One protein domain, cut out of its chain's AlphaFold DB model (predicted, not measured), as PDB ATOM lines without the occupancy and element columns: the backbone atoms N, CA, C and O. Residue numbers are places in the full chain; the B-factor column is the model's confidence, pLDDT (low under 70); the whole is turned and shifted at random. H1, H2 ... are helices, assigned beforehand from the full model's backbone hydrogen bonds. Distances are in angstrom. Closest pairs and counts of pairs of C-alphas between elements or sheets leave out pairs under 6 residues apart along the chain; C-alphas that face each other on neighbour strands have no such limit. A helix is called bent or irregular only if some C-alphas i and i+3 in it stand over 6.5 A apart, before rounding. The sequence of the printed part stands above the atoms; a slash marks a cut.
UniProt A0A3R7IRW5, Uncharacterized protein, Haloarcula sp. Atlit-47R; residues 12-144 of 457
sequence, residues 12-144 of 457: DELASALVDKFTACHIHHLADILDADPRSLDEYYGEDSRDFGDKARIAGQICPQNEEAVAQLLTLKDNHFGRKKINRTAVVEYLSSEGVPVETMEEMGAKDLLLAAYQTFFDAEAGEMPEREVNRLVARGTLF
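What this domain is: This is residues 12 to 144 of the 457 residues of an uncharacterized protein of Haloarcula sp. Atlit-47R (UniProt A0A3R7IRW5). Four helices, H4, H2, H8 and H6, make a curved row, each running the same way as the next, with H8 in the core; H1, H5 and H9 cover one side of this row, slanting over it the opposite way. The short helices H3 and H7 lie toward the other side, by H2 and H6. The printed part has 133 residues, with nine named helices, H1 to H9 in order, and no named strand: the class is all helix. It is compact and rounded, with a radius of gyration of the C-alphas of 13.7 A and spans of 35 by 32 by 29 A.

Where its parts are: H1, residues 12 to 21, begins at C-alpha 12, (-34.271, -34.667, 61.343), and is 14.3 A long. H2, residues 24 to 34, is 15.3 A long. H3 is residues 41 to 45. H4, residues 55 to 65, is 16.2 A long and only just irregular: C-alphas 61 and 64 are 6.7 A apart. H5, residues 67 to 79, is the longest at 13 residues and 18.0 A. H6 is residues 88 to 97, and H7 residues 102 to 105. H8, residues 110 to 121, is 16.5 A long and begins at C-alpha 110, (-47.794, -28.395, 41.469). H9, residues 131 to 142, is 15.5 A long and ends at C-alpha 142, (-43.355, -35.615, 32.661).

How they stand to each other: H1 touches H4, the C-alphas of Ala 15 and Ala 59 being closest at 5.0 A, at a steep tilt of 45 degrees, opposite ways. H1 also touches H5, closest at C-alphas 14 and 71, 6.9 A, the same way at 38 degrees, only just steep. H2 touches H4, closest at C-alphas 24 and 55, 4.6 A, and H8, closest at C-alphas 33 and 119, 5.7 A, at shallow tilts of 23 and 15 degrees. H2 and H3 only just touch, with 3 pairs of C-alphas within 8 A, closest at Cys 25 and Tyr 44, 6.4 A. H6, H8 and H9 form a bundle, a group of helices beside one another. H6 touches H8, closest at C-alphas 95 and 117, 6.7 A, at a shallow tilt of 20 degrees. H9 touches H6 with residues 137 to 141 alone, closest at C-alphas 141 and 91, 5.7 A. H6 touches H7, closest at C-alphas 96 and 102, 6.0 A. H5 and H9 are near each other; H1 and H8 are apart. Every O i to N i+4 pair is within hydrogen-bond range in H1, H2, H3, H5, H6, H8 and H9, and 5 of 7 are in H4; H7 is too short for such a pair.

The domain as a whole: The two C-alphas farthest apart, those of Arg 57 and Phe 144, are 36.9 A apart. The printed part has no cut and no long link. Mean pLDDT of the printed part is 77.9; residues under 70 include 47 to 52, 79 to 87 and 131 to 144.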
ATOM      1  N   ASP A  12     -34.442 -36.103  61.137       78.19
ATOM      2  CA  ASP A  12     -34.271 -34.667  61.343       78.19
ATOM      3  C   ASP A  12     -33.941 -33.923  60.030       78.19
ATOM      4  O   ASP A  12     -34.402 -32.796  59.820       78.19
ATOM      5  N   GLU A  13     -33.204 -34.555  59.110       85.62
ATOM      6  CA  GLU A  13     -32.888 -34.014  57.783       85.62
ATOM      7  C   GLU A  13     -34.130 -34.014  56.882       85.62
ATOM      8  O   GLU A  13     -34.445 -32.988  56.268       85.62
ATOM      9  N   LEU A  14     -34.908 -35.105  56.890       87.19
ATOM     10  CA  LEU A  14     -36.185 -35.198  56.173       87.19
ATOM     11  C   LEU A  14     -37.200 -34.165  56.683       87.19
ATOM     12  O   LEU A  14     -37.864 -33.487  55.891       87.19
ATOM     13  N   ALA A  15     -37.296 -33.987  58.006       89.00
ATOM     14  CA  ALA A  15     -38.157 -32.974  58.613       89.00
ATOM     15  C   ALA A  15     -37.748 -31.557  58.190       89.00
ATOM     16  O   ALA A  15     -38.607 -30.755  57.810       89.00
ATOM     17  N   SER A  16     -36.446 -31.254  58.183       89.94
ATOM     18  CA  SER A  16     -35.939 -29.971  57.685       89.94
ATOM     19  C   SER A  16     -36.278 -29.770  56.204       89.94
ATOM     20  O   SER A  16     -36.778 -28.710  55.819       89.94
ATOM     21  N   ALA A  17     -36.081 -30.796  55.370       89.38
ATOM     22  CA  ALA A  17     -36.375 -30.737  53.944       89.38
ATOM     23  C   ALA A  17     -37.870 -30.505  53.665       89.38
ATOM     24  O   ALA A  17     -38.209 -29.687  52.802       89.38
ATOM     25  N   LEU A  18     -38.773 -31.161  54.405       89.94
ATOM     26  CA  LEU A  18     -40.214 -30.904  54.326       89.94
ATOM     27  C   LEU A  18     -40.542 -29.454  54.684       89.94
ATOM     28  O   LEU A  18     -41.226 -28.771  53.918       89.94
ATOM     29  N   VAL A  19     -40.028 -28.968  55.817       90.56
ATOM     30  CA  VAL A  19     -40.272 -27.604  56.313       90.56
ATOM     31  C   VAL A  19     -39.819 -26.549  55.307       90.56
ATOM     32  O   VAL A  19     -40.512 -25.542  55.127       90.56
ATOM     33  N   ASP A  20     -38.696 -26.768  54.631       89.31
ATOM     34  CA  ASP A  20     -38.172 -25.844  53.626       89.31
ATOM     35  C   ASP A  20     -38.988 -25.866  52.330       89.31
ATOM     36  O   ASP A  20     -39.177 -24.840  51.666       89.31
ATOM     37  N   LYS A  21     -39.479 -27.045  51.943       87.31
ATOM     38  CA  LYS A  21     -40.066 -27.271  50.619       87.31
ATOM     39  C   LYS A  21     -41.580 -27.124  50.602       87.31
ATOM     40  O   LYS A  21     -42.122 -26.825  49.534       87.31
ATOM     41  N   PHE A  22     -42.259 -27.264  51.732       89.12
ATOM     42  CA  PHE A  22     -43.714 -27.270  51.829       89.12
ATOM     43  C   PHE A  22     -44.242 -26.203  52.806       89.12
ATOM     44  O   PHE A  22     -43.518 -25.644  53.632       89.12
ATOM     45  N   THR A  23     -45.512 -25.832  52.637       89.69
ATOM     46  CA  THR A  23     -46.205 -24.906  53.543       89.69
ATOM     47  C   THR A  23     -46.743 -25.686  54.742       89.69
ATOM     48  O   THR A  23     -46.735 -26.916  54.746       89.69
ATOM     49  N   ALA A  24     -47.229 -24.981  55.765       86.94
ATOM     50  CA  ALA A  24     -47.861 -25.630  56.910       86.94
ATOM     51  C   ALA A  24     -49.102 -26.447  56.505       86.94
ATOM     52  O   ALA A  24     -49.257 -27.574  56.959       86.94
ATOM     53  N   CYS A  25     -49.910 -25.923  55.574       88.81
ATOM     54  CA  CYS A  25     -51.049 -26.644  54.999       88.81
ATOM     55  C   CYS A  25     -50.615 -27.958  54.333       88.81
ATOM     56  O   CYS A  25     -51.137 -29.013  54.666       88.81
ATOM     57  N   HIS A  26     -49.593 -27.922  53.474       91.75
ATOM     58  CA  HIS A  26     -49.079 -29.120  52.803       91.75
ATOM     59  C   HIS A  26     -48.604 -30.204  53.771       91.75
ATOM     60  O   HIS A  26     -48.883 -31.378  53.566       91.75
ATOM     61  N   ILE A  27     -47.874 -29.810  54.816       92.44
ATOM     62  CA  ILE A  27     -47.341 -30.755  55.804       92.44
ATOM     63  C   ILE A  27     -48.476 -31.341  56.649       92.44
ATOM     64  O   ILE A  27     -48.429 -32.516  56.992       92.44
ATOM     65  N   HIS A  28     -49.508 -30.553  56.952       91.00
ATOM     66  CA  HIS A  28     -50.692 -31.053  57.644       91.00
ATOM     67  C   HIS A  28     -51.523 -31.993  56.764       91.00
ATOM     68  O   HIS A  28     -51.993 -33.015  57.244       91.00
ATOM     69  N   HIS A  29     -51.693 -31.672  55.482       92.38
ATOM     70  CA  HIS A  29     -52.368 -32.554  54.539       92.38
ATOM     71  C   HIS A  29     -51.616 -33.884  54.411       92.38
ATOM     72  O   HIS A  29     -52.223 -34.940  54.539       92.38
ATOM     73  N   LEU A  30     -50.286 -33.843  54.269       93.56
ATOM     74  CA  LEU A  30     -49.466 -35.052  54.292       93.56
ATOM     75  C   LEU A  30     -49.660 -35.847  55.590       93.56
ATOM     76  O   LEU A  30     -49.838 -37.052  55.520       93.56
ATOM     77  N   ALA A  31     -49.660 -35.190  56.752       91.56
ATOM     78  CA  ALA A  31     -49.895 -35.862  58.030       91.56
ATOM     79  C   ALA A  31     -51.245 -36.598  58.058       91.56
ATOM     80  O   ALA A  31     -51.286 -37.766  58.422       91.56
ATOM     81  N   ASP A  32     -52.318 -35.947  57.605       91.88
ATOM     82  CA  ASP A  32     -53.654 -36.550  57.573       91.88
ATOM     83  C   ASP A  32     -53.734 -37.728  56.569       91.88
ATOM     84  O   ASP A  32     -54.427 -38.709  56.831       91.88
ATOM     85  N   ILE A  33     -52.996 -37.676  55.445       92.06
ATOM     86  CA  ILE A  33     -52.859 -38.812  54.509       92.06
ATOM     87  C   ILE A  33     -52.163 -39.993  55.197       92.06
ATOM     88  O   ILE A  33     -52.648 -41.119  55.115       92.06
ATOM     89  N   LEU A  34     -51.040 -39.735  55.876       90.38
ATOM     90  CA  LEU A  34     -50.240 -40.763  56.553       90.38
ATOM     91  C   LEU A  34     -50.991 -41.399  57.733       90.38
ATOM     92  O   LEU A  34     -50.839 -42.591  57.984       90.38
ATOM     93  N   ASP A  35     -51.848 -40.632  58.408       88.19
ATOM     94  CA  ASP A  35     -52.736 -41.121  59.469       88.19
ATOM     95  C   ASP A  35     -54.003 -41.826  58.923       88.19
ATOM     96  O   ASP A  35     -54.847 -42.271  59.705       88.19
ATOM     97  N   ALA A  36     -54.142 -41.942  57.594       84.50
ATOM     98  CA  ALA A  36     -55.302 -42.502  56.895       84.50
ATOM     99  C   ALA A  36     -56.645 -41.820  57.246       84.50
ATOM    100  O   ALA A  36     -57.707 -42.444  57.181       84.50
ATOM    101  N   ASP A  37     -56.608 -40.525  57.576       87.62
ATOM    102  CA  ASP A  37     -57.781 -39.675  57.829       87.62
ATOM    103  C   ASP A  37     -57.733 -38.368  57.004       87.62
ATOM    104  O   ASP A  37     -57.854 -37.266  57.557       87.62
ATOM    105  N   PRO A  38     -57.520 -38.434  55.671       85.75
ATOM    106  CA  PRO A  38     -57.441 -37.234  54.858       85.75
ATOM    107  C   PRO A  38     -58.821 -36.584  54.712       85.75
ATOM    108  O   PRO A  38     -59.827 -37.235  54.417       85.75
ATOM    109  N   ARG A  39     -58.871 -35.263  54.878       86.88
ATOM    110  CA  ARG A  39     -60.093 -34.470  54.669       86.88
ATOM    111  C   ARG A  39     -60.327 -34.213  53.184       86.88
ATOM    112  O   ARG A  39     -59.519 -34.569  52.329       86.88
ATOM    113  N   SER A  40     -61.443 -33.565  52.861       86.19
ATOM    114  CA  SER A  40     -61.679 -33.113  51.490       86.19
ATOM    115  C   SER A  40     -60.611 -32.099  51.048       86.19
ATOM    116  O   SER A  40     -60.146 -31.284  51.846       86.19
ATOM    117  N   LEU A  41     -60.222 -32.127  49.769       85.25
ATOM    118  CA  LEU A  41     -59.209 -31.212  49.224       85.25
ATOM    119  C   LEU A  41     -59.593 -29.730  49.401       85.25
ATOM    120  O   LEU A  41     -58.722 -28.904  49.686       85.25
ATOM    121  N   ASP A  42     -60.887 -29.403  49.326       81.75
ATOM    122  CA  ASP A  42     -61.413 -28.049  49.551       81.75
ATOM    123  C   ASP A  42     -61.145 -27.544  50.983       81.75
ATOM    124  O   ASP A  42     -60.979 -26.344  51.199       81.75
ATOM    125  N   GLU A  43     -61.037 -28.432  51.977       81.81
ATOM    126  CA  GLU A  43     -60.700 -28.041  53.354       81.81
ATOM    127  C   GLU A  43     -59.226 -27.645  53.525       81.81
ATOM    128  O   GLU A  43     -58.890 -26.900  54.452       81.81
ATOM    129  N   TYR A  44     -58.345 -28.121  52.642       84.06
ATOM    130  CA  TYR A  44     -56.929 -27.750  52.637       84.06
ATOM    131  C   TYR A  44     -56.657 -26.536  51.747       84.06
ATOM    132  O   TYR A  44     -55.851 -25.676  52.112       84.06
ATOM    133  N   TYR A  45     -57.328 -26.459  50.595       82.94
ATOM    134  CA  TYR A  45     -56.969 -25.536  49.514       82.94
ATOM    135  C   TYR A  45     -58.085 -24.570  49.089       82.94
ATOM    136  O   TYR A  45     -57.839 -23.713  48.245       82.94
ATOM    137  N   GLY A  46     -59.280 -24.666  49.673       71.50
ATOM    138  CA  GLY A  46     -60.398 -23.757  49.416       71.50
ATOM    139  C   GLY A  46     -60.374 -22.474  50.257       71.50
ATOM    140  O   GLY A  46     -59.463 -22.215  51.053       71.50
ATOM    141  N   GLU A  47     -61.426 -21.661  50.100       63.47
ATOM    142  CA  GLU A  47     -61.577 -20.357  50.773       63.47
ATOM    143  C   GLU A  47     -61.606 -20.456  52.313       63.47
ATOM    144  O   GLU A  47     -61.224 -19.505  52.995       63.47
ATOM    145  N   ASP A  48     -61.985 -21.619  52.857       58.84
ATOM    146  CA  ASP A  48     -62.079 -21.907  54.297       58.84
ATOM    147  C   ASP A  48     -60.810 -22.563  54.891       58.84
ATOM    148  O   ASP A  48     -60.845 -23.114  56.000       58.84
ATOM    149  N   SER A  49     -59.676 -22.517  54.176       61.38
ATOM    150  CA  SER A  49     -58.413 -23.110  54.642       61.38
ATOM    151  C   SER A  49     -58.004 -22.579  56.029       61.38
ATOM    152  O   SER A  49     -57.891 -21.377  56.283       61.38
ATOM    153  N   ARG A  50     -57.830 -23.501  56.986       59.84
ATOM    154  CA  ARG A  50     -57.539 -23.181  58.396       59.84
ATOM    155  C   ARG A  50     -56.077 -22.773  58.601       59.84
ATOM    156  O   ARG A  50     -55.200 -23.074  57.801       59.84
ATOM    157  N   ASP A  51     -55.796 -22.139  59.738       64.38
ATOM    158  CA  ASP A  51     -54.428 -21.842  60.171       64.38
ATOM    159  C   ASP A  51     -53.763 -23.132  60.700       64.38
ATOM    160  O   ASP A  51     -53.987 -23.559  61.838       64.38
ATOM    161  N   PHE A  52     -53.008 -23.817  59.839       69.75
ATOM    162  CA  PHE A  52     -52.447 -25.152  60.087       69.75
ATOM    163  C   PHE A  52     -51.172 -25.125  60.953       69.75
ATOM    164  O   PHE A  52     -50.140 -25.649  60.559       69.75
ATOM    165  N   GLY A  53     -51.238 -24.539  62.153       72.56
ATOM    166  CA  GLY A  53     -50.241 -24.707  63.224       72.56
ATOM    167  C   GLY A  53     -48.757 -24.493  62.857       72.56
ATOM    168  O   GLY A  53     -48.397 -23.853  61.872       72.56
ATOM    169  N   ASP A  54     -47.858 -25.007  63.706       85.12
ATOM    170  CA  ASP A  54     -46.407 -24.932  63.482       85.12
ATOM    171  C   ASP A  54     -45.921 -26.103  62.615       85.12
ATOM    172  O   ASP A  54     -45.863 -27.250  63.071       85.12
ATOM    173  N   LYS A  55     -45.522 -25.791  61.377       88.38
ATOM    174  CA  LYS A  55     -45.027 -26.768  60.400       88.38
ATOM    175  C   LYS A  55     -43.805 -27.561  60.865       88.38
ATOM    176  O   LYS A  55     -43.692 -28.728  60.507       88.38
ATOM    177  N   ALA A  56     -42.910 -26.966  61.656       87.81
ATOM    178  CA  ALA A  56     -41.704 -27.654  62.117       87.81
ATOM    179  C   ALA A  56     -42.049 -28.725  63.152       87.81
ATOM    180  O   ALA A  56     -41.519 -29.833  63.118       87.81
ATOM    181  N   ARG A  57     -43.011 -28.413  64.029       89.44
ATOM    182  CA  ARG A  57     -43.531 -29.367  65.007       89.44
ATOM    183  C   ARG A  57     -44.212 -30.552  64.324       89.44
ATOM    184  O   ARG A  57     -43.986 -31.676  64.748       89.44
ATOM    185  N   ILE A  58     -45.034 -30.305  63.301       88.38
ATOM    186  CA  ILE A  58     -45.756 -31.371  62.585       88.38
ATOM    187  C   ILE A  58     -44.774 -32.235  61.785       88.38
ATOM    188  O   ILE A  58     -44.813 -33.454  61.909       88.38
ATOM    189  N   ALA A  59     -43.831 -31.627  61.055       89.06
ATOM    190  CA  ALA A  59     -42.799 -32.365  60.323       89.06
ATOM    191  C   ALA A  59     -41.969 -33.274  61.250       89.06
ATOM    192  O   ALA A  59     -41.793 -34.453  60.961       89.06
ATOM    193  N   GLY A  60     -41.543 -32.766  62.413       88.19
ATOM    194  CA  GLY A  60     -40.814 -33.562  63.408       88.19
ATOM    195  C   GLY A  60     -41.640 -34.672  64.073       88.19
ATOM    196  O   GLY A  60     -41.065 -35.560  64.696       88.19
ATOM    197  N   GLN A  61     -42.973 -34.639  63.962       88.88
ATOM    198  CA  GLN A  61     -43.846 -35.717  64.436       88.88
ATOM    199  C   GLN A  61     -44.025 -36.817  63.386       88.88
ATOM    200  O   GLN A  61     -43.984 -37.988  63.752       88.88
ATOM    201  N   ILE A  62     -44.200 -36.452  62.111       90.06
ATOM    202  CA  ILE A  62     -44.520 -37.419  61.051       90.06
ATOM    203  C   ILE A  62     -43.284 -38.111  60.468       90.06
ATOM    204  O   ILE A  62     -43.363 -39.300  60.166       90.06
ATOM    205  N   CYS A  63     -42.143 -37.418  60.349       88.62
ATOM    206  CA  CYS A  63     -40.946 -37.979  59.708       88.62
ATOM    207  C   CYS A  63     -40.412 -39.248  60.388       88.62
ATOM    208  O   CYS A  63     -40.181 -40.209  59.667       88.62
ATOM    209  N   PRO A  64     -40.273 -39.327  61.728       86.81
ATOM    210  CA  PRO A  64     -39.711 -40.518  62.379       86.81
ATOM    211  C   PRO A  64     -40.563 -41.786  62.237       86.81
ATOM    212  O   PRO A  64     -40.113 -42.871  62.582       86.81
ATOM    213  N   GLN A  65     -41.828 -41.643  61.838       86.44
ATOM    214  CA  GLN A  65     -42.781 -42.748  61.717       86.44
ATOM    215  C   GLN A  65     -43.066 -43.107  60.255       86.44
ATOM    216  O   GLN A  65     -43.621 -44.166  59.999       86.44
ATOM    217  N   ASN A  66     -42.685 -42.239  59.312       87.44
ATOM    218  CA  ASN A  66     -43.053 -42.327  57.898       87.44
ATOM    219  C   ASN A  66     -41.875 -41.923  56.993       87.44
ATOM    220  O   ASN A  66     -42.047 -41.179  56.027       87.44
ATOM    221  N   GLU A  67     -40.661 -42.356  57.341       87.62
ATOM    222  CA  GLU A  67     -39.421 -41.950  56.660       87.62
ATOM    223  C   GLU A  67     -39.479 -42.232  55.150       87.62
ATOM    224  O   GLU A  67     -39.176 -41.352  54.342       87.62
ATOM    225  N   GLU A  68     -39.941 -43.426  54.768       84.19
ATOM    226  CA  GLU A  68     -40.034 -43.866  53.370       84.19
ATOM    227  C   GLU A  68     -41.035 -43.021  52.570       84.19
ATOM    228  O   GLU A  68     -40.669 -42.453  51.536       84.19
ATOM    229  N   ALA A  69     -42.251 -42.822  53.095       85.94
ATOM    230  CA  ALA A  69     -43.274 -41.976  52.477       85.94
ATOM    231  C   ALA A  69     -42.778 -40.542  52.240       85.94
ATOM    232  O   ALA A  69     -42.979 -39.951  51.175       85.94
ATOM    233  N   VAL A  70     -42.116 -39.970  53.251       88.94
ATOM    234  CA  VAL A  70     -41.608 -38.597  53.211       88.94
ATOM    235  C   VAL A  70     -40.460 -38.474  52.209       88.94
ATOM    236  O   VAL A  70     -40.433 -37.518  51.427       88.94
ATOM    237  N   ALA A  71     -39.538 -39.437  52.186       86.81
ATOM    238  CA  ALA A  71     -38.443 -39.470  51.224       86.81
ATOM    239  C   ALA A  71     -38.956 -39.624  49.780       86.81
ATOM    240  O   ALA A  71     -38.492 -38.909  48.882       86.81
ATOM    241  N   GLN A  72     -39.951 -40.489  49.551       85.44
ATOM    242  CA  GLN A  72     -40.594 -40.675  48.245       85.44
ATOM    243  C   GLN A  72     -41.266 -39.372  47.774       85.44
ATOM    244  O   GLN A  72     -41.008 -38.913  46.657       85.44
ATOM    245  N   LEU A  73     -42.023 -38.698  48.648       89.75
ATOM    246  CA  LEU A  73     -42.681 -37.426  48.333       89.75
ATOM    247  C   LEU A  73     -41.663 -36.333  47.980       89.75
ATOM    248  O   LEU A  73     -41.843 -35.596  47.006       89.75
ATOM    249  N   LEU A  74     -40.595 -36.201  48.772       86.88
ATOM    250  CA  LEU A  74     -39.536 -35.216  48.541       86.88
ATOM    251  C   LEU A  74     -38.823 -35.463  47.209       86.88
ATOM    252  O   LEU A  74     -38.601 -34.511  46.451       86.88
ATOM    253  N   THR A  75     -38.547 -36.730  46.902       83.38
ATOM    254  CA  THR A  75     -37.958 -37.164  45.633       83.38
ATOM    255  C   THR A  75     -38.865 -36.790  44.464       83.38
ATOM    256  O   THR A  75     -38.421 -36.119  43.530       83.38
ATOM    257  N   LEU A  76     -40.160 -37.114  44.539       75.88
ATOM    258  CA  LEU A  76     -41.136 -36.756  43.505       75.88
ATOM    259  C   LEU A  76     -41.252 -35.244  43.323       75.88
ATOM    260  O   LEU A  76     -41.285 -34.736  42.197       75.88
ATOM    261  N   LYS A  77     -41.238 -34.502  44.430       83.50
ATOM    262  CA  LYS A  77     -41.308 -33.044  44.431       83.50
ATOM    263  C   LYS A  77     -40.100 -32.383  43.764       83.50
ATOM    264  O   LYS A  77     -40.274 -31.387  43.061       83.50
ATOM    265  N   ASP A  78     -38.887 -32.886  43.966       79.00
ATOM    266  CA  ASP A  78     -37.686 -32.295  43.360       79.00
ATOM    267  C   ASP A  78     -37.452 -32.768  41.919       79.00
ATOM    268  O   ASP A  78     -37.055 -31.980  41.042       79.00
ATOM    269  N   ASN A  79     -37.743 -34.039  41.648       66.00
ATOM    270  CA  ASN A  79     -37.463 -34.644  40.355       66.00
ATOM    271  C   ASN A  79     -38.553 -34.357  39.326       66.00
ATOM    272  O   ASN A  79     -38.190 -34.064  38.188       66.00
ATOM    273  N   HIS A  80     -39.831 -34.322  39.720       65.38
ATOM    274  CA  HIS A  80     -40.960 -34.301  38.774       65.38
ATOM    275  C   HIS A  80     -41.976 -33.170  39.036       65.38
ATOM    276  O   HIS A  80     -42.513 -32.599  38.093       65.38
ATOM    277  N   PHE A  81     -42.178 -32.745  40.288       69.38
ATOM    278  CA  PHE A  81     -43.159 -31.701  40.655       69.38
ATOM    279  C   PHE A  81     -42.526 -30.345  41.034       69.38
ATOM    280  O   PHE A  81     -43.112 -29.511  41.735       69.38
ATOM    281  N   GLY A  82     -41.316 -30.082  40.532       63.91
ATOM    282  CA  GLY A  82     -40.676 -28.768  40.620       63.91
ATOM    283  C   GLY A  82     -41.427 -27.704  39.804       63.91
ATOM    284  O   GLY A  82     -42.214 -28.025  38.919       63.91
ATOM    285  N   ARG A  83     -41.143 -26.408  40.041       52.16
ATOM    286  CA  ARG A  83     -41.864 -25.249  39.445       52.16
ATOM    287  C   ARG A  83     -42.052 -25.270  37.912       52.16
ATOM    288  O   ARG A  83     -42.853 -24.483  37.423       52.16
ATOM    289  N   LYS A  84     -41.306 -26.090  37.164       51.72
ATOM    290  CA  LYS A  84     -41.341 -26.166  35.692       51.72
ATOM    291  C   LYS A  84     -41.503 -27.586  35.117       51.72
ATOM    292  O   LYS A  84     -41.530 -27.712  33.904       51.72
ATOM    293  N   LYS A  85     -41.586 -28.630  35.950       52.84
ATOM    294  CA  LYS A  85     -41.375 -30.026  35.510       52.84
ATOM    295  C   LYS A  85     -42.647 -30.858  35.276       52.84
ATOM    296  O   LYS A  85     -42.547 -32.002  34.858       52.84
ATOM    297  N   ILE A  86     -43.826 -30.289  35.529       58.88
ATOM    298  CA  ILE A  86     -45.109 -31.009  35.512       58.88
ATOM    299  C   ILE A  86     -46.076 -30.412  34.482       58.88
ATOM    300  O   ILE A  86     -46.405 -29.222  34.529       58.88
ATOM    301  N   ASN A  87     -46.628 -31.269  33.620       60.41
ATOM    302  CA  ASN A  87     -47.831 -30.994  32.842       60.41
ATOM    303  C   ASN A  87     -49.077 -31.100  33.729       60.41
ATOM    304  O   ASN A  87     -49.709 -32.148  33.861       60.41
ATOM    305  N   ARG A  88     -49.445 -29.961  34.312       71.69
ATOM    306  CA  ARG A  88     -50.602 -29.819  35.196       71.69
ATOM    307  C   ARG A  88     -51.898 -30.391  34.619       71.69
ATOM    308  O   ARG A  88     -52.607 -31.084  35.333       71.69
ATOM    309  N   THR A  89     -52.209 -30.113  33.353       61.25
ATOM    310  CA  THR A  89     -53.466 -30.564  32.734       61.25
ATOM    311  C   THR A  89     -53.554 -32.087  32.704       61.25
ATOM    312  O   THR A  89     -54.588 -32.637  33.056       61.25
ATOM    313  N   ALA A  90     -52.461 -32.768  32.356       60.88
ATOM    314  CA  ALA A  90     -52.436 -34.228  32.308       60.88
ATOM    315  C   ALA A  90     -52.576 -34.866  33.699       60.88
ATOM    316  O   ALA A  90     -53.229 -35.898  33.836       60.88
ATOM    317  N   VAL A  91     -51.999 -34.240  34.730       69.88
ATOM    318  CA  VAL A  91     -52.155 -34.688  36.122       69.88
ATOM    319  C   VAL A  91     -53.587 -34.469  36.614       69.88
ATOM    320  O   VAL A  91     -54.159 -35.376  37.204       69.88
ATOM    321  N   VAL A  92     -54.200 -33.321  36.308       73.00
ATOM    322  CA  VAL A  92     -55.612 -33.041  36.638       73.00
ATOM    323  C   VAL A  92     -56.551 -34.032  35.949       73.00
ATOM    324  O   VAL A  92     -57.430 -34.589  36.596       73.00
ATOM    325  N   GLU A  93     -56.349 -34.302  34.657       64.75
ATOM    326  CA  GLU A  93     -57.138 -35.297  33.918       64.75
ATOM    327  C   GLU A  93     -56.978 -36.704  34.508       64.75
ATOM    328  O   GLU A  93     -57.947 -37.459  34.550       64.75
ATOM    329  N   TYR A  94     -55.777 -37.057  34.983       70.50
ATOM    330  CA  TYR A  94     -55.548 -38.349  35.625       70.50
ATOM    331  C   TYR A  94     -56.263 -38.470  36.967       70.50
ATOM    332  O   TYR A  94     -57.017 -39.410  37.180       70.50
ATOM    333  N   LEU A  95     -56.083 -37.494  37.851       74.44
ATOM    334  CA  LEU A  95     -56.763 -37.490  39.145       74.44
ATOM    335  C   LEU A  95     -58.285 -37.442  38.970       74.44
ATOM    336  O   LEU A  95     -59.021 -38.072  39.725       74.44
ATOM    337  N   SER A  96     -58.764 -36.768  37.922       76.00
ATOM    338  CA  SER A  96     -60.183 -36.745  37.586       76.00
ATOM    339  C   SER A  96     -60.724 -38.093  37.123       76.00
ATOM    340  O   SER A  96     -61.828 -38.457  37.533       76.00
ATOM    341  N   SER A  97     -59.962 -38.871  36.342       68.44
ATOM    342  CA  SER A  97     -60.388 -40.230  35.974       68.44
ATOM    343  C   SER A  97     -60.506 -41.160  37.181       68.44
ATOM    344  O   SER A  97     -61.308 -42.088  37.146       68.44
ATOM    345  N   GLU A  98     -59.776 -40.865  38.255       79.25
ATOM    346  CA  GLU A  98     -59.807 -41.600  39.525       79.25
ATOM    347  C   GLU A  98     -60.815 -41.018  40.536       79.25
ATOM    348  O   GLU A  98     -60.922 -41.485  41.666       79.25
ATOM    349  N   GLY A  99     -61.611 -40.025  40.121       76.75
ATOM    350  CA  GLY A  99     -62.751 -39.516  40.886       76.75
ATOM    351  C   GLY A  99     -62.517 -38.204  41.635       76.75
ATOM    352  O   GLY A  99     -63.421 -37.766  42.350       76.75
ATOM    353  N   VAL A 100     -61.368 -37.540  41.464       80.06
ATOM    354  CA  VAL A 100     -61.130 -36.204  42.034       80.06
ATOM    355  C   VAL A 100     -61.823 -35.131  41.170       80.06
ATOM    356  O   VAL A 100     -61.553 -35.049  39.971       80.06
ATOM    357  N   PRO A 101     -62.711 -34.279  41.718       78.69
ATOM    358  CA  PRO A 101     -63.393 -33.249  40.931       78.69
ATOM    359  C   PRO A 101     -62.418 -32.251  40.295       78.69
ATOM    360  O   PRO A 101     -61.490 -31.770  40.949       78.69
ATOM    361  N   VAL A 102     -62.637 -31.920  39.017       71.38
ATOM    362  CA  VAL A 102     -61.775 -30.982  38.278       71.38
ATOM    363  C   VAL A 102     -61.832 -29.601  38.913       71.38
ATOM    364  O   VAL A 102     -60.789 -28.975  39.076       71.38
ATOM    365  N   GLU A 103     -63.022 -29.169  39.330       74.62
ATOM    366  CA  GLU A 103     -63.294 -27.860  39.927       74.62
ATOM    367  C   GLU A 103     -62.429 -27.615  41.173       74.62
ATOM    368  O   GLU A 103     -61.881 -26.530  41.347       74.62
ATOM    369  N   THR A 104     -62.221 -28.648  41.991       77.00
ATOM    370  CA  THR A 104     -61.349 -28.595  43.176       77.00
ATOM    371  C   THR A 104     -59.868 -28.456  42.804       77.00
ATOM    372  O   THR A 104     -59.076 -27.890  43.556       77.00
ATOM    373  N   MET A 105     -59.473 -28.934  41.621       80.69
ATOM    374  CA  MET A 105     -58.093 -28.900  41.137       80.69
ATOM    375  C   MET A 105     -57.775 -27.705  40.230       80.69
ATOM    376  O   MET A 105     -56.601 -27.482  39.920       80.69
ATOM    377  N   GLU A 106     -58.772 -26.918  39.811       72.00
ATOM    378  CA  GLU A 106     -58.625 -25.839  38.820       72.00
ATOM    379  C   GLU A 106     -57.645 -24.742  39.234       72.00
ATOM    380  O   GLU A 106     -56.965 -24.186  38.364       72.00
ATOM    381  N   GLU A 107     -57.457 -24.515  40.536       73.44
ATOM    382  CA  GLU A 107     -56.545 -23.502  41.093       73.44
ATOM    383  C   GLU A 107     -55.292 -24.092  41.769       73.44
ATOM    384  O   GLU A 107     -54.348 -23.365  42.083       73.44
ATOM    385  N   MET A 108     -55.224 -25.421  41.914       80.50
ATOM    386  CA  MET A 108     -54.139 -26.117  42.616       80.50
ATOM    387  C   MET A 108     -52.780 -25.971  41.916       80.50
ATOM    388  O   MET A 108     -52.648 -26.173  40.701       80.50
ATOM    389  N   GLY A 109     -51.745 -25.654  42.693       78.50
ATOM    390  CA  GLY A 109     -50.353 -25.635  42.255       78.50
ATOM    391  C   GLY A 109     -49.732 -27.034  42.158       78.50
ATOM    392  O   GLY A 109     -50.320 -28.037  42.541       78.50
ATOM    393  N   ALA A 110     -48.492 -27.116  41.663       79.19
ATOM    394  CA  ALA A 110     -47.794 -28.395  41.469       79.19
ATOM    395  C   ALA A 110     -47.659 -29.233  42.757       79.19
ATOM    396  O   ALA A 110     -47.822 -30.445  42.725       79.19
ATOM    397  N   LYS A 111     -47.367 -28.597  43.897       87.06
ATOM    398  CA  LYS A 111     -47.217 -29.305  45.181       87.06
ATOM    399  C   LYS A 111     -48.555 -29.834  45.682       87.06
ATOM    400  O   LYS A 111     -48.622 -30.940  46.201       87.06
ATOM    401  N   ASP A 112     -49.594 -29.042  45.489       88.50
ATOM    402  CA  ASP A 112     -50.953 -29.337  45.900       88.50
ATOM    403  C   ASP A 112     -51.459 -30.549  45.100       88.50
ATOM    404  O   ASP A 112     -52.001 -31.481  45.683       88.50
ATOM    405  N   LEU A 113     -51.189 -30.585  43.787       86.56
ATOM    406  CA  LEU A 113     -51.509 -31.717  42.907       86.56
ATOM    407  C   LEU A 113     -50.723 -32.985  43.253       86.56
ATOM    408  O   LEU A 113     -51.276 -34.076  43.176       86.56
ATOM    409  N   LEU A 114     -49.451 -32.858  43.652       89.38
ATOM    410  CA  LEU A 114     -48.684 -34.000  44.158       89.38
ATOM    411  C   LEU A 114     -49.331 -34.573  45.424       89.38
ATOM    412  O   LEU A 114     -49.465 -35.785  45.544       89.38
ATOM    413  N   LEU A 115     -49.759 -33.713  46.349       91.56
ATOM    414  CA  LEU A 115     -50.434 -34.149  47.571       91.56
ATOM    415  C   LEU A 115     -51.830 -34.716  47.298       91.56
ATOM    416  O   LEU A 115     -52.206 -35.686  47.940       91.56
ATOM    417  N   ALA A 116     -52.567 -34.186  46.319       89.19
ATOM    418  CA  ALA A 116     -53.823 -34.784  45.864       89.19
ATOM    419  C   ALA A 116     -53.606 -36.181  45.264       89.19
ATOM    420  O   ALA A 116     -54.389 -37.092  45.526       89.19
ATOM    421  N   ALA A 117     -52.515 -36.381  44.515       87.31
ATOM    422  CA  ALA A 117     -52.133 -37.704  44.034       87.31
ATOM    423  C   ALA A 117     -51.775 -38.645  45.191       87.31
ATOM    424  O   ALA A 117     -52.258 -39.771  45.216       87.31
ATOM    425  N   TYR A 118     -51.014 -38.174  46.186       88.62
ATOM    426  CA  TYR A 118     -50.775 -38.934  47.419       88.62
ATOM    427  C   TYR A 118     -52.085 -39.300  48.113       88.62
ATOM    428  O   TYR A 118     -52.316 -40.469  48.363       88.62
ATOM    429  N   GLN A 119     -53.003 -38.363  48.332       91.94
ATOM    430  CA  GLN A 119     -54.289 -38.675  48.956       91.94
ATOM    431  C   GLN A 119     -55.095 -39.739  48.188       91.94
ATOM    432  O   GLN A 119     -55.815 -40.519  48.801       91.94
ATOM    433  N   THR A 120     -54.986 -39.756  46.859       86.38
ATOM    434  CA  THR A 120     -55.762 -40.658  45.992       86.38
ATOM    435  C   THR A 120     -55.174 -42.067  45.940       86.38
ATOM    436  O   THR A 120     -55.924 -43.039  45.921       86.38
ATOM    437  N   PHE A 121     -53.844 -42.181  45.908       86.00
ATOM    438  CA  PHE A 121     -53.152 -43.441  45.609       86.00
ATOM    439  C   PHE A 121     -52.300 -43.990  46.753       86.00
ATOM    440  O   PHE A 121     -51.709 -45.052  46.591       86.00
ATOM    441  N   PHE A 122     -52.164 -43.276  47.870       87.31
ATOM    442  CA  PHE A 122     -51.329 -43.720  48.983       87.31
ATOM    443  C   PHE A 122     -51.868 -45.011  49.598       87.31
ATOM    444  O   PHE A 122     -53.041 -45.099  49.964       87.31
ATOM    445  N   ASP A 123     -50.989 -46.001  49.733       82.94
ATOM    446  CA  ASP A 123     -51.287 -47.258  50.397       82.94
ATOM    447  C   ASP A 123     -50.798 -47.176  51.847       82.94
ATOM    448  O   ASP A 123     -49.600 -47.214  52.133       82.94
ATOM    449  N   ALA A 124     -51.746 -47.048  52.776       80.44
ATOM    450  CA  ALA A 124     -51.449 -46.941  54.200       80.44
ATOM    451  C   ALA A 124     -50.879 -48.238  54.806       80.44
ATOM    452  O   ALA A 124     -50.231 -48.174  55.850       80.44
ATOM    453  N   GLU A 125     -51.103 -49.403  54.185       78.31
ATOM    454  CA  GLU A 125     -50.515 -50.668  54.643       78.31
ATOM    455  C   GLU A 125     -49.054 -50.792  54.200       78.31
ATOM    456  O   GLU A 125     -48.217 -51.255  54.979       78.31
ATOM    457  N   ALA A 126     -48.744 -50.343  52.980       74.81
ATOM    458  CA  ALA A 126     -47.379 -50.291  52.457       74.81
ATOM    459  C   ALA A 126     -46.577 -49.086  52.982       74.81
ATOM    460  O   ALA A 126     -45.350 -49.113  52.967       74.81
ATOM    461  N   GLY A 127     -47.253 -48.040  53.466       76.81
ATOM    462  CA  GLY A 127     -46.620 -46.815  53.955       76.81
ATOM    463  C   GLY A 127     -46.049 -45.936  52.841       76.81
ATOM    464  O   GLY A 127     -45.234 -45.060  53.114       76.81
ATOM    465  N   GLU A 128     -46.461 -46.141  51.591       78.88
ATOM    466  CA  GLU A 128     -45.991 -45.381  50.433       78.88
ATOM    467  C   GLU A 128     -47.038 -45.342  49.313       78.88
ATOM    468  O   GLU A 128     -48.049 -46.043  49.341       78.88
ATOM    469  N   MET A 129     -46.818 -44.495  48.305       79.94
ATOM    470  CA  MET A 129     -47.583 -44.601  47.064       79.94
ATOM    471  C   MET A 129     -47.035 -45.788  46.258       79.94
ATOM    472  O   MET A 129     -45.818 -45.828  46.040       79.94
ATOM    473  N   PRO A 130     -47.892 -46.705  45.767       73.44
ATOM    474  CA  PRO A 130     -47.454 -47.821  44.944       73.44
ATOM    475  C   PRO A 130     -46.628 -47.338  43.754       73.44
ATOM    476  O   PRO A 130     -47.015 -46.398  43.052       73.44
ATOM    477  N   GLU A 131     -45.508 -48.008  43.489       62.59
ATOM    478  CA  GLU A 131     -44.571 -47.629  42.424       62.59
ATOM    479  C   GLU A 131     -45.258 -47.516  41.052       62.59
ATOM    480  O   GLU A 131     -44.954 -46.624  40.262       62.59
ATOM    481  N   ARG A 132     -46.265 -48.356  40.790       60.53
ATOM    482  CA  ARG A 132     -47.120 -48.287  39.595       60.53
ATOM    483  C   ARG A 132     -47.823 -46.938  39.443       60.53
ATOM    484  O   ARG A 132     -47.841 -46.373  38.349       60.53
ATOM    485  N   GLU A 133     -48.388 -46.421  40.527       65.69
ATOM    486  CA  GLU A 133     -49.115 -45.152  40.534       65.69
ATOM    487  C   GLU A 133     -48.158 -43.966  40.466       65.69
ATOM    488  O   GLU A 133     -48.396 -43.022  39.708       65.69
ATOM    489  N   VAL A 134     -47.003 -44.075  41.129       62.41
ATOM    490  CA  VAL A 134     -45.886 -43.139  40.958       62.41
ATOM    491  C   VAL A 134     -45.453 -43.075  39.492       62.41
ATOM    492  O   VAL A 134     -45.381 -41.987  38.922       62.41
ATOM    493  N   ASN A 135     -45.233 -44.218  38.844       54.16
ATOM    494  CA  ASN A 135     -44.793 -44.297  37.452       54.16
ATOM    495  C   ASN A 135     -45.848 -43.769  36.478       54.16
ATOM    496  O   ASN A 135     -45.503 -43.062  35.533       54.16
ATOM    497  N   ARG A 136     -47.137 -44.040  36.707       58.16
ATOM    498  CA  ARG A 136     -48.236 -43.476  35.901       58.16
ATOM    499  C   ARG A 136     -48.345 -41.968  36.060       58.16
ATOM    500  O   ARG A 136     -48.506 -41.258  35.064       58.16
ATOM    501  N   LEU A 137     -48.238 -41.481  37.292       61.41
ATOM    502  CA  LEU A 137     -48.269 -40.061  37.615       61.41
ATOM    503  C   LEU A 137     -47.074 -39.330  36.995       61.41
ATOM    504  O   LEU A 137     -47.259 -38.283  36.373       61.41
ATOM    505  N   VAL A 138     -45.871 -39.898  37.117       57.97
ATOM    506  CA  VAL A 138     -44.652 -39.387  36.486       57.97
ATOM    507  C   VAL A 138     -44.814 -39.428  34.976       57.97
ATOM    508  O   VAL A 138     -44.775 -38.366  34.382       57.97
ATOM    509  N   ALA A 139     -45.116 -40.569  34.355       50.44
ATOM    510  CA  ALA A 139     -45.296 -40.671  32.906       50.44
ATOM    511  C   ALA A 139     -46.295 -39.627  32.385       50.44
ATOM    512  O   ALA A 139     -45.968 -38.848  31.496       50.44
ATOM    513  N   ARG A 140     -47.488 -39.519  32.981       53.16
ATOM    514  CA  ARG A 140     -48.495 -38.525  32.565       53.16
ATOM    515  C   ARG A 140     -48.055 -37.081  32.842       53.16
ATOM    516  O   ARG A 140     -48.378 -36.189  32.057       53.16
ATOM    517  N   GLY A 141     -47.326 -36.847  33.931       49.53
ATOM    518  CA  GLY A 141     -46.848 -35.533  34.361       49.53
ATOM    519  C   GLY A 141     -45.585 -35.037  33.645       49.53
ATOM    520  O   GLY A 141     -45.455 -33.828  33.458       49.53
ATOM    521  N   THR A 142     -44.687 -35.927  33.213       47.19
ATOM    522  CA  THR A 142     -43.355 -35.615  32.661       47.19
ATOM    523  C   THR A 142     -43.204 -35.896  31.172       47.19
ATOM    524  O   THR A 142     -42.346 -35.264  30.558       47.19
ATOM    525  N   LEU A 143     -44.067 -36.711  30.539       41.28
ATOM    526  CA  LEU A 143     -44.070 -36.924  29.072       41.28
ATOM    527  C   LEU A 143     -44.273 -35.635  28.252       41.28
ATOM    528  O   LEU A 143     -44.251 -35.663  27.024       41.28
ATOM    529  N   PHE A 144     -44.451 -34.487  28.910       43.66
ATOM    530  CA  PHE A 144     -44.669 -33.196  28.278       43.66
ATOM    531  C   PHE A 144     -43.944 -32.060  29.005       43.66
ATOM    532  O   PHE A 144     -44.542 -31.018  29.291       43.66
TER     533      PHE A 144